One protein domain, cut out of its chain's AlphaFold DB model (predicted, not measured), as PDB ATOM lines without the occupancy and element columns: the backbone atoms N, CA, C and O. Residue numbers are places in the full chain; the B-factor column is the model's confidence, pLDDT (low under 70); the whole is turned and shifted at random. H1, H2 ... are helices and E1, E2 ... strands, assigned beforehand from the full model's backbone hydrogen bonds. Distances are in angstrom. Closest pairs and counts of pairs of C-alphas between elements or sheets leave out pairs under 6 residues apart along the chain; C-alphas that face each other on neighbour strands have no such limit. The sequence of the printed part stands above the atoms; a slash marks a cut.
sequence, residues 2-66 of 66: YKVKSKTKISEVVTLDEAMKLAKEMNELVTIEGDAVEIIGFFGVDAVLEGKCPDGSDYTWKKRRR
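Overview. This is residues 2 to 66 of the 66 residues of an uncharacterized protein of Candidatus Methylopumilus planktonicus (UniProt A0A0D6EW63). A small four-stranded antiparallel sheet has one helix, H1, over one face and its other face bare, and a long tail without a named element, residues 42 to 66, leads away from this small body and makes much of the length. The printed part has 65 residues, with the order E1, E2, H1, E3, E4 along it and E2, E1, E3, E4 across the sheet. The class is mixed, helices and strands, with 30 residues, under half of those printed, in named elements. The whole is loose, with a radius of gyration of the C-alphas of 13.9 A, and elongated, spanning 45 by 23 by 17 A.

Arrangement. E1, residues 2 to 6, and E2, residues 10 to 13, form a hairpin, antiparallel at 155 degrees, with N 4 and O 11 within hydrogen-bond range at 2.8 A. H1, residues 16 to 26, is on the sheet at a height over the sheet of 8.6 A. Its closest C-alphas to E1 are those of Val 4 and Ala 19, 6.4 A apart. E3, residues 30 to 34, is the antiparallel neighbour of E1 at 161 degrees, with N 5 and O 31 at 2.8 A. H1 lies over E1 and only just over E3, with 3 of its C-alphas falling on E3, and runs along the strands at 10 degrees to E1 on the local plane. E4, residues 37 to 41, forms a hairpin with E3, antiparallel at 173 degrees, with N 32 and O 39 at 2.8 A. The edge strands E2 and E4 are apart. E2, H1 and E3 form a split strand-helix-strand unit, two strands that run the same way with E1 between them in the sheet, and its crossover is right-handed. With H1 on one face, helix and sheet make two layers. In H1, every O i to N i+4 pair is within hydrogen-bond range.

Along the chain. E1 begins at C-alpha 2, (-23.627, -35.743, -23.452), and measures 13.0 A from first to last C-alpha. E2 measures 10.0 A. H1 measures 15.3 A and begins at C-alpha 16, (-24.915, -42.160, -23.069). E3 and E4 measure 13.0 A each, and E4 ends at C-alpha 41, (-12.295, -43.066, -29.698).

Size, cuts and confidence. The two C-alphas farthest apart are those of Val 14 and Arg 66, at 45.3 A. The printed part has no cut, and the links between its named elements are tight. Residues 42 to 66 lie 4 to 30 A from the mean of the C-alphas. The mean pLDDT of the printed part is 75.7, and it is under 70 at residues 44 to 51, 54 to 55 and 66.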
ATOM      1  N   TYR A   2     -24.891 -35.359 -22.837       78.62
ATOM      2  CA  TYR A   2     -23.627 -35.743 -23.452       78.62
ATOM      3  C   TYR A   2     -23.439 -34.994 -24.764       78.62
ATOM      4  O   TYR A   2     -24.367 -34.853 -25.561       78.62
ATOM      5  N   LYS A   3     -22.225 -34.510 -24.992       80.81
ATOM      6  CA  LYS A   3     -21.848 -33.804 -26.208       80.81
ATOM      7  C   LYS A   3     -20.919 -34.690 -27.014       80.81
ATOM      8  O   LYS A   3     -19.829 -35.008 -26.555       80.81
ATOM      9  N   VAL A   4     -21.349 -35.080 -28.206       80.12
ATOM     10  CA  VAL A   4     -20.550 -35.865 -29.147       80.12
ATOM     11  C   VAL A   4     -19.972 -34.916 -30.185       80.12
ATOM     12  O   VAL A   4     -20.697 -34.342 -31.001       80.12
ATOM     13  N   LYS A   5     -18.656 -34.729 -30.148       80.44
ATOM     14  CA  LYS A   5     -17.899 -33.955 -31.132       80.44
ATOM     15  C   LYS A   5     -17.228 -34.925 -32.097       80.44
ATOM     16  O   LYS A   5     -16.465 -35.781 -31.665       80.44
ATOM     17  N   SER A   6     -17.491 -34.781 -33.388       78.38
ATOM     18  CA  SER A   6     -16.694 -35.365 -34.465       78.38
ATOM     19  C   SER A   6     -15.907 -34.264 -35.182       78.38
ATOM     20  O   SER A   6     -16.048 -33.074 -34.886       78.38
ATOM     21  N   LYS A   7     -15.059 -34.643 -36.144       70.50
ATOM     22  CA  LYS A   7     -14.216 -33.695 -36.894       70.50
ATOM     23  C   LYS A   7     -15.033 -32.677 -37.703       70.50
ATOM     24  O   LYS A   7     -14.534 -31.599 -38.013       70.50
ATOM     25  N   THR A   8     -16.272 -33.021 -38.049       70.31
ATOM     26  CA  THR A   8     -17.150 -32.224 -38.916       70.31
ATOM     27  C   THR A   8     -18.456 -31.803 -38.248       70.31
ATOM     28  O   THR A   8     -19.066 -30.830 -38.694       70.31
ATOM     29  N   LYS A   9     -18.908 -32.496 -37.194       75.88
ATOM     30  CA  LYS A   9     -20.209 -32.248 -36.563       75.88
ATOM     31  C   LYS A   9     -20.134 -32.297 -35.048       75.88
ATOM     32  O   LYS A   9     -19.372 -33.045 -34.453       75.88
ATOM     33  N   ILE A  10     -20.988 -31.502 -34.420       79.75
ATOM     34  CA  ILE A  10     -21.196 -31.510 -32.979       79.75
ATOM     35  C   ILE A  10     -22.664 -31.852 -32.763       79.75
ATOM     36  O   ILE A  10     -23.538 -31.181 -33.309       79.75
ATOM     37  N   SER A  11     -22.929 -32.909 -32.005       79.19
ATOM     38  CA  SER A  11     -24.276 -33.369 -31.674       79.19
ATOM     39  C   SER A  11     -24.435 -33.462 -30.163       79.19
ATOM     40  O   SER A  11     -23.514 -33.854 -29.447       79.19
ATOM     41  N   GLU A  12     -25.591 -33.041 -29.666       79.31
ATOM     42  CA  GLU A  12     -25.919 -33.061 -28.243       79.31
ATOM     43  C   GLU A  12     -27.017 -34.098 -28.025       79.31
ATOM     44  O   GLU A  12     -28.047 -34.082 -28.695       79.31
ATOM     45  N   VAL A  13     -26.761 -35.032 -27.117       79.94
ATOM     46  CA  VAL A  13     -27.618 -36.186 -26.828       79.94
ATOM     47  C   VAL A  13     -27.871 -36.267 -25.334       79.94
ATOM     48  O   VAL A  13     -27.056 -35.861 -24.501       79.94
ATOM     49  N   VAL A  14     -29.048 -36.758 -24.964       74.81
ATOM     50  CA  VAL A  14     -29.474 -36.763 -23.562       74.81
ATOM     51  C   VAL A  14     -28.838 -37.938 -22.826       74.81
ATOM     52  O   VAL A  14     -28.378 -37.766 -21.694       74.81
ATOM     53  N   THR A  15     -28.751 -39.097 -23.486       82.56
ATOM     54  CA  THR A  15     -28.275 -40.351 -22.896       82.56
ATOM     55  C   THR A  15     -26.931 -40.810 -23.464       82.56
ATOM     56  O   THR A  15     -26.558 -40.496 -24.595       82.56
ATOM     57  N   LEU A  16     -26.196 -41.584 -22.665       78.62
ATOM     58  CA  LEU A  16     -24.915 -42.160 -23.069       78.62
ATOM     59  C   LEU A  16     -25.083 -43.263 -24.136       78.62
ATOM     60  O   LEU A  16     -24.234 -43.392 -25.014       78.62
ATOM     61  N   ASP A  17     -26.176 -44.034 -24.089       83.25
ATOM     62  CA  ASP A  17     -26.468 -45.082 -25.085       83.25
ATOM     63  C   ASP A  17     -26.688 -44.485 -26.483       83.25
ATOM     64  O   ASP A  17     -26.129 -44.968 -27.466       83.25
ATOM     65  N   GLU A  18     -27.432 -43.379 -26.572       82.06
ATOM     66  CA  GLU A  18     -27.606 -42.640 -27.827       82.06
ATOM     67  C   GLU A  18     -26.281 -42.069 -28.330       82.06
ATOM     68  O   GLU A  18     -25.987 -42.176 -29.519       82.06
ATOM     69  N   ALA A  19     -25.450 -41.526 -27.434       80.19
ATOM     70  CA  ALA A  19     -24.125 -41.029 -27.792       80.19
ATOM     71  C   ALA A  19     -23.240 -42.131 -28.394       80.19
ATOM     72  O   ALA A  19     -22.592 -41.909 -29.417       80.19
ATOM     73  N   MET A  20     -23.255 -43.333 -27.809       80.19
ATOM     74  CA  MET A  20     -22.507 -44.482 -28.324       80.19
ATOM     75  C   MET A  20     -23.066 -45.018 -29.648       80.19
ATOM     76  O   MET A  20     -22.290 -45.367 -30.539       80.19
ATOM     77  N   LYS A  21     -24.393 -45.075 -29.817       83.81
ATOM     78  CA  LYS A  21     -25.017 -45.479 -31.091       83.81
ATOM     79  C   LYS A  21     -24.682 -44.508 -32.215       83.81
ATOM     80  O   LYS A  21     -24.246 -44.940 -33.277       83.81
ATOM     81  N   LEU A  22     -24.816 -43.211 -31.953       81.06
ATOM     82  CA  LEU A  22     -24.538 -42.157 -32.922       81.06
ATOM     83  C   LEU A  22     -23.049 -42.140 -33.298       81.06
ATOM     84  O   LEU A  22     -22.704 -42.042 -34.471       81.06
ATOM     85  N   ALA A  23     -22.160 -42.346 -32.326       78.94
ATOM     86  CA  ALA A  23     -20.735 -42.532 -32.580       78.94
ATOM     87  C   ALA A  23     -20.430 -43.738 -33.487       78.94
ATOM     88  O   ALA A  23     -19.580 -43.649 -34.372       78.94
ATOM     89  N   LYS A  24     -21.140 -44.855 -33.290       80.06
ATOM     90  CA  LYS A  24     -20.984 -46.068 -34.100       80.06
ATOM     91  C   LYS A  24     -21.520 -45.900 -35.525       80.06
ATOM     92  O   LYS A  24     -20.924 -46.434 -36.453       80.06
ATOM     93  N   GLU A  25     -22.608 -45.154 -35.709       81.06
ATOM     94  CA  GLU A  25     -23.153 -44.833 -37.037       81.06
ATOM     95  C   GLU A  25     -22.272 -43.854 -37.816       81.06
ATOM     96  O   GLU A  25     -22.126 -43.994 -39.028       81.06
ATOM     97  N   MET A  26     -21.666 -42.876 -37.134       75.19
ATOM     98  CA  MET A  26     -20.814 -41.883 -37.792       75.19
ATOM     99  C   MET A  26     -19.514 -42.478 -38.333       75.19
ATOM    100  O   MET A  26     -18.968 -41.911 -39.274       75.19
ATOM    101  N   ASN A  27     -19.034 -43.602 -37.779       73.19
ATOM    102  CA  ASN A  27     -17.797 -44.264 -38.209       73.19
ATOM    103  C   ASN A  27     -16.640 -43.249 -38.366       73.19
ATOM    104  O   ASN A  27     -15.915 -43.240 -39.362       73.19
ATOM    105  N   GLU A  28     -16.528 -42.345 -37.391       75.69
ATOM    106  CA  GLU A  28     -15.535 -41.275 -37.302       75.69
ATOM    107  C   GLU A  28     -14.936 -41.246 -35.889       75.69
ATOM    108  O   GLU A  28     -15.507 -41.785 -34.937       75.69
ATOM    109  N   LEU A  29     -13.777 -40.596 -35.741       74.56
ATOM    110  CA  LEU A  29     -13.203 -40.328 -34.425       74.56
ATOM    111  C   LEU A  29     -14.114 -39.341 -33.691       74.56
ATOM    112  O   LEU A  29     -14.315 -38.214 -34.158       74.56
ATOM    113  N   VAL A  30     -14.646 -39.769 -32.550       80.94
ATOM    114  CA  VAL A  30     -15.532 -38.948 -31.733       80.94
ATOM    115  C   VAL A  30     -14.971 -38.724 -30.340       80.94
ATOM    116  O   VAL A  30     -14.283 -39.573 -29.772       80.94
ATOM    117  N   THR A  31     -15.345 -37.583 -29.779       81.81
ATOM    118  CA  THR A  31     -15.149 -37.233 -28.379       81.81
ATOM    119  C   THR A  31     -16.523 -37.050 -27.748       81.81
ATOM    120  O   THR A  31     -17.267 -36.146 -28.129       81.81
ATOM    121  N   ILE A  32     -16.879 -37.932 -26.816       83.31
ATOM    122  CA  ILE A  32     -18.104 -37.858 -26.019       83.31
ATOM    123  C   ILE A  32     -17.738 -37.247 -24.668       83.31
ATOM    124  O   ILE A  32     -17.061 -37.880 -23.861       83.31
ATOM    125  N   GLU A  33     -18.203 -36.030 -24.417       82.81
ATOM    126  CA  GLU A  33     -18.030 -35.326 -23.146       82.81
ATOM    127  C   GLU A  33     -19.346 -35.346 -22.363       82.81
ATOM    128  O   GLU A  33     -20.382 -34.902 -22.868       82.81
ATOM    129  N   GLY A  34     -19.330 -35.823 -21.118       78.06
ATOM    130  CA  GLY A  34     -20.460 -35.638 -20.208       78.06
ATOM    131  C   GLY A  34     -20.234 -36.203 -18.811       78.06
ATOM    132  O   GLY A  34     -19.569 -37.216 -18.633       78.06
ATOM    133  N   ASP A  35     -20.806 -35.523 -17.817       73.31
ATOM    134  CA  ASP A  35     -20.814 -35.925 -16.401       73.31
ATOM    135  C   ASP A  35     -19.421 -36.283 -15.838       73.31
ATOM    136  O   ASP A  35     -19.223 -37.301 -15.183       73.31
ATOM    137  N   ALA A  36     -18.433 -35.429 -16.142       75.81
ATOM    138  CA  ALA A  36     -17.011 -35.586 -15.804       75.81
ATOM    139  C   ALA A  36     -16.294 -36.791 -16.451       75.81
ATOM    140  O   ALA A  36     -15.147 -37.079 -16.111       75.81
ATOM    141  N   VAL A  37     -16.933 -37.458 -17.414       73.25
ATOM    142  CA  VAL A  37     -16.337 -38.524 -18.220       73.25
ATOM    143  C   VAL A  37     -16.100 -38.008 -19.638       73.25
ATOM    144  O   VAL A  37     -16.974 -37.398 -20.256       73.25
ATOM    145  N   GLU A  38     -14.903 -38.268 -20.154       78.88
ATOM    146  CA  GLU A  38     -14.530 -37.991 -21.536       78.88
ATOM    147  C   GLU A  38     -14.155 -39.313 -22.209       78.88
ATOM    148  O   GLU A  38     -13.224 -40.003 -21.791       78.88
ATOM    149  N   ILE A  39     -14.923 -39.696 -23.226       79.69
ATOM    150  CA  ILE A  39     -14.680 -40.904 -24.014       79.69
ATOM    151  C   ILE A  39     -14.224 -40.455 -25.395       79.69
ATOM    152  O   ILE A  39     -15.013 -39.916 -26.168       79.69
ATOM    153  N   ILE A  40     -12.952 -40.686 -25.705       77.38
ATOM    154  CA  ILE A  40     -12.359 -40.386 -27.010       77.38
ATOM    155  C   ILE A  40     -12.086 -41.706 -27.712       77.38
ATOM    156  O   ILE A  40     -11.398 -42.570 -27.166       77.38
ATOM    157  N   GLY A  41     -12.598 -41.871 -28.927       71.75
ATOM    158  CA  GLY A  41     -12.295 -43.066 -29.698       71.75
ATOM    159  C   GLY A  41     -13.104 -43.225 -30.970       71.75
ATOM    160  O   GLY A  41     -14.041 -42.485 -31.259       71.75
ATOM    161  N   PHE A  42     -12.708 -44.235 -31.734       74.00
ATOM    162  CA  PHE A  42     -13.431 -44.710 -32.899       74.00
ATOM    163  C   PHE A  42     -14.116 -46.023 -32.520       74.00
ATOM    164  O   PHE A  42     -13.456 -47.009 -32.180       74.00
ATOM    165  N   PHE A  43     -15.444 -46.035 -32.521       70.81
ATOM    166  CA  PHE A  43     -16.204 -47.194 -32.064       70.81
ATOM    167  C   PHE A  43     -16.172 -48.300 -33.124       70.81
ATOM    168  O   PHE A  43     -16.593 -48.090 -34.256       70.81
ATOM    169  N   GLY A  44     -15.695 -49.490 -32.747       67.69
ATOM    170  CA  GLY A  44     -15.623 -50.658 -33.637       67.69
ATOM    171  C   GLY A  44     -14.243 -50.951 -34.233       67.69
ATOM    172  O   GLY A  44     -14.124 -51.902 -35.000       67.69
ATOM    173  N   VAL A  45     -13.202 -50.193 -33.871       67.06
ATOM    174  CA  VAL A  45     -11.817 -50.542 -34.227       67.06
ATOM    175  C   VAL A  45     -11.255 -51.539 -33.212       67.06
ATOM    176  O   VAL A  45     -11.219 -51.260 -32.017       67.06
ATOM    177  N   ASP A  46     -10.812 -52.691 -33.711       65.38
ATOM    178  CA  ASP A  46     -10.197 -53.786 -32.941       65.38
ATOM    179  C   ASP A  46      -8.656 -53.672 -32.896       65.38
ATOM    180  O   ASP A  46      -8.005 -54.090 -31.944       65.38
ATOM    181  N   ALA A  47      -8.036 -53.039 -33.900       63.53
ATOM    182  CA  ALA A  47      -6.585 -53.086 -34.057       63.53
ATOM    183  C   ALA A  47      -5.964 -51.791 -34.596       63.53
ATOM    184  O   ALA A  47      -6.565 -51.044 -35.366       63.53
ATOM    185  N   VAL A  48      -4.696 -51.581 -34.230       67.19
ATOM    186  CA  VAL A  48      -3.787 -50.632 -34.883       67.19
ATOM    187  C   VAL A  48      -3.414 -51.219 -36.247       67.19
ATOM    188  O   VAL A  48      -2.645 -52.180 -36.320       67.19
ATOM    189  N   LEU A  49      -3.965 -50.670 -37.329       66.31
ATOM    190  CA  LEU A  49      -3.617 -51.066 -38.696       66.31
ATOM    191  C   LEU A  49      -2.417 -50.253 -39.192       66.31
ATOM    192  O   LEU A  49      -2.338 -49.048 -38.980       66.31
ATOM    193  N   GLU A  50      -1.463 -50.931 -39.834       65.50
ATOM    194  CA  GLU A  50      -0.274 -50.314 -40.454       65.50
ATOM    195  C   GLU A  50       0.583 -49.456 -39.503       65.50
ATOM    196  O   GLU A  50       1.315 -48.567 -39.931       65.50
ATOM    197  N   GLY A  51       0.509 -49.718 -38.193       68.62
ATOM    198  CA  GLY A  51       1.226 -48.929 -37.191       68.62
ATOM    199  C   GLY A  51       0.647 -47.531 -36.967       68.62
ATOM    200  O   GLY A  51       1.324 -46.711 -36.352       68.62
ATOM    201  N   LYS A  52      -0.584 -47.262 -37.424       77.69
ATOM    202  CA  LYS A  52      -1.288 -45.995 -37.211       77.69
ATOM    203  C   LYS A  52      -2.481 -46.158 -36.280       77.69
ATOM    204  O   LYS A  52      -3.238 -47.127 -36.348       77.69
ATOM    205  N   CYS A  53      -2.639 -45.187 -35.396       73.56
ATOM    206  CA  CYS A  53      -3.807 -45.022 -34.555       73.56
ATOM    207  C   CYS A  53      -5.031 -44.609 -35.404       73.56
ATOM    208  O   CYS A  53      -4.869 -44.088 -36.510       73.56
ATOM    209  N   PRO A  54      -6.264 -44.781 -34.891       67.94
ATOM    210  CA  PRO A  54      -7.496 -44.398 -35.598       67.94
ATOM    211  C   PRO A  54      -7.613 -42.900 -35.931       67.94
ATOM    212  O   PRO A  54      -8.431 -42.509 -36.757       67.94
ATOM    213  N   ASP A  55      -6.804 -42.056 -35.290       67.81
ATOM    214  CA  ASP A  55      -6.681 -40.623 -35.571       67.81
ATOM    215  C   ASP A  55      -5.675 -40.306 -36.701       67.81
ATOM    216  O   ASP A  55      -5.560 -39.156 -37.129       67.81
ATOM    217  N   GLY A  56      -4.964 -41.321 -37.206       71.38
ATOM    218  CA  GLY A  56      -3.910 -41.210 -38.212       71.38
ATOM    219  C   GLY A  56      -2.510 -40.946 -37.649       71.38
ATOM    220  O   GLY A  56      -1.573 -40.821 -38.438       71.38
ATOM    221  N   SER A  57      -2.349 -40.860 -36.323       78.69
ATOM    222  CA  SER A  57      -1.045 -40.699 -35.672       78.69
ATOM    223  C   SER A  57      -0.253 -42.008 -35.652       78.69
ATOM    224  O   SER A  57      -0.824 -43.098 -35.662       78.69
ATOM    225  N   ASP A  58       1.074 -41.916 -35.617       80.75
ATOM    226  CA  ASP A  58       1.921 -43.104 -35.520       80.75
ATOM    227  C   ASP A  58       1.799 -43.742 -34.128       80.75
ATOM    228  O   ASP A  58       1.943 -43.086 -33.091       80.75
ATOM    229  N   TYR A  59       1.592 -45.056 -34.095       78.06
ATOM    230  CA  TYR A  59       1.557 -45.821 -32.858       78.06
ATOM    231  C   TYR A  59       2.976 -45.985 -32.301       78.06
ATOM    232  O   TYR A  59       3.758 -46.844 -32.713       78.06
ATOM    233  N   THR A  60       3.327 -45.134 -31.338       78.44
ATOM    234  CA  THR A  60       4.681 -45.067 -30.760       78.44
ATOM    235  C   THR A  60       4.901 -46.006 -29.573       78.44
ATOM    236  O   THR A  60       6.037 -46.162 -29.108       78.44
ATOM    237  N   TRP A  61       3.848 -46.650 -29.063       77.81
ATOM    238  CA  TRP A  61       3.965 -47.503 -27.886       77.81
ATOM    239  C   TRP A  61       4.708 -48.797 -28.229       77.81
ATOM    240  O   TRP A  61       4.258 -49.640 -28.999       77.81
ATOM    241  N   LYS A  62       5.878 -48.967 -27.616       76.00
ATOM    242  CA  LYS A  62       6.631 -50.221 -27.600       76.00
ATOM    243  C   LYS A  62       6.831 -50.606 -26.148       76.00
ATOM    244  O   LYS A  62       7.225 -49.761 -25.340       76.00
ATOM    245  N   LYS A  63       6.592 -51.875 -25.812       72.00
ATOM    246  CA  LYS A  63       6.857 -52.396 -24.467       72.00
ATOM    247  C   LYS A  63       8.344 -52.184 -24.157       72.00
ATOM    248  O   LYS A  63       9.202 -52.887 -24.679       72.00
ATOM    249  N   ARG A  64       8.656 -51.155 -23.357       76.88
ATOM    250  CA  ARG A  64      10.035 -50.664 -23.157       76.88
ATOM    251  C   ARG A  64      10.942 -51.661 -22.433       76.88
ATOM    252  O   ARG A  64      12.151 -51.455 -22.429       76.88
ATOM    253  N   ARG A  65      10.388 -52.699 -21.797       73.56
ATOM    254  CA  ARG A  65      11.125 -53.720 -21.035       73.56
ATOM    255  C   ARG A  65      10.414 -55.075 -21.124       73.56
ATOM    256  O   ARG A  65       9.185 -55.110 -21.225       73.56
ATOM    257  N   ARG A  66      11.206 -56.152 -21.126       59.81
ATOM    258  CA  ARG A  66      10.737 -57.543 -21.078       59.81
ATOM    259  C   ARG A  66      10.344 -57.914 -19.655       59.81
ATOM    260  O   ARG A  66      11.103 -57.523 -18.744       59.81
TER     261      ARG A  66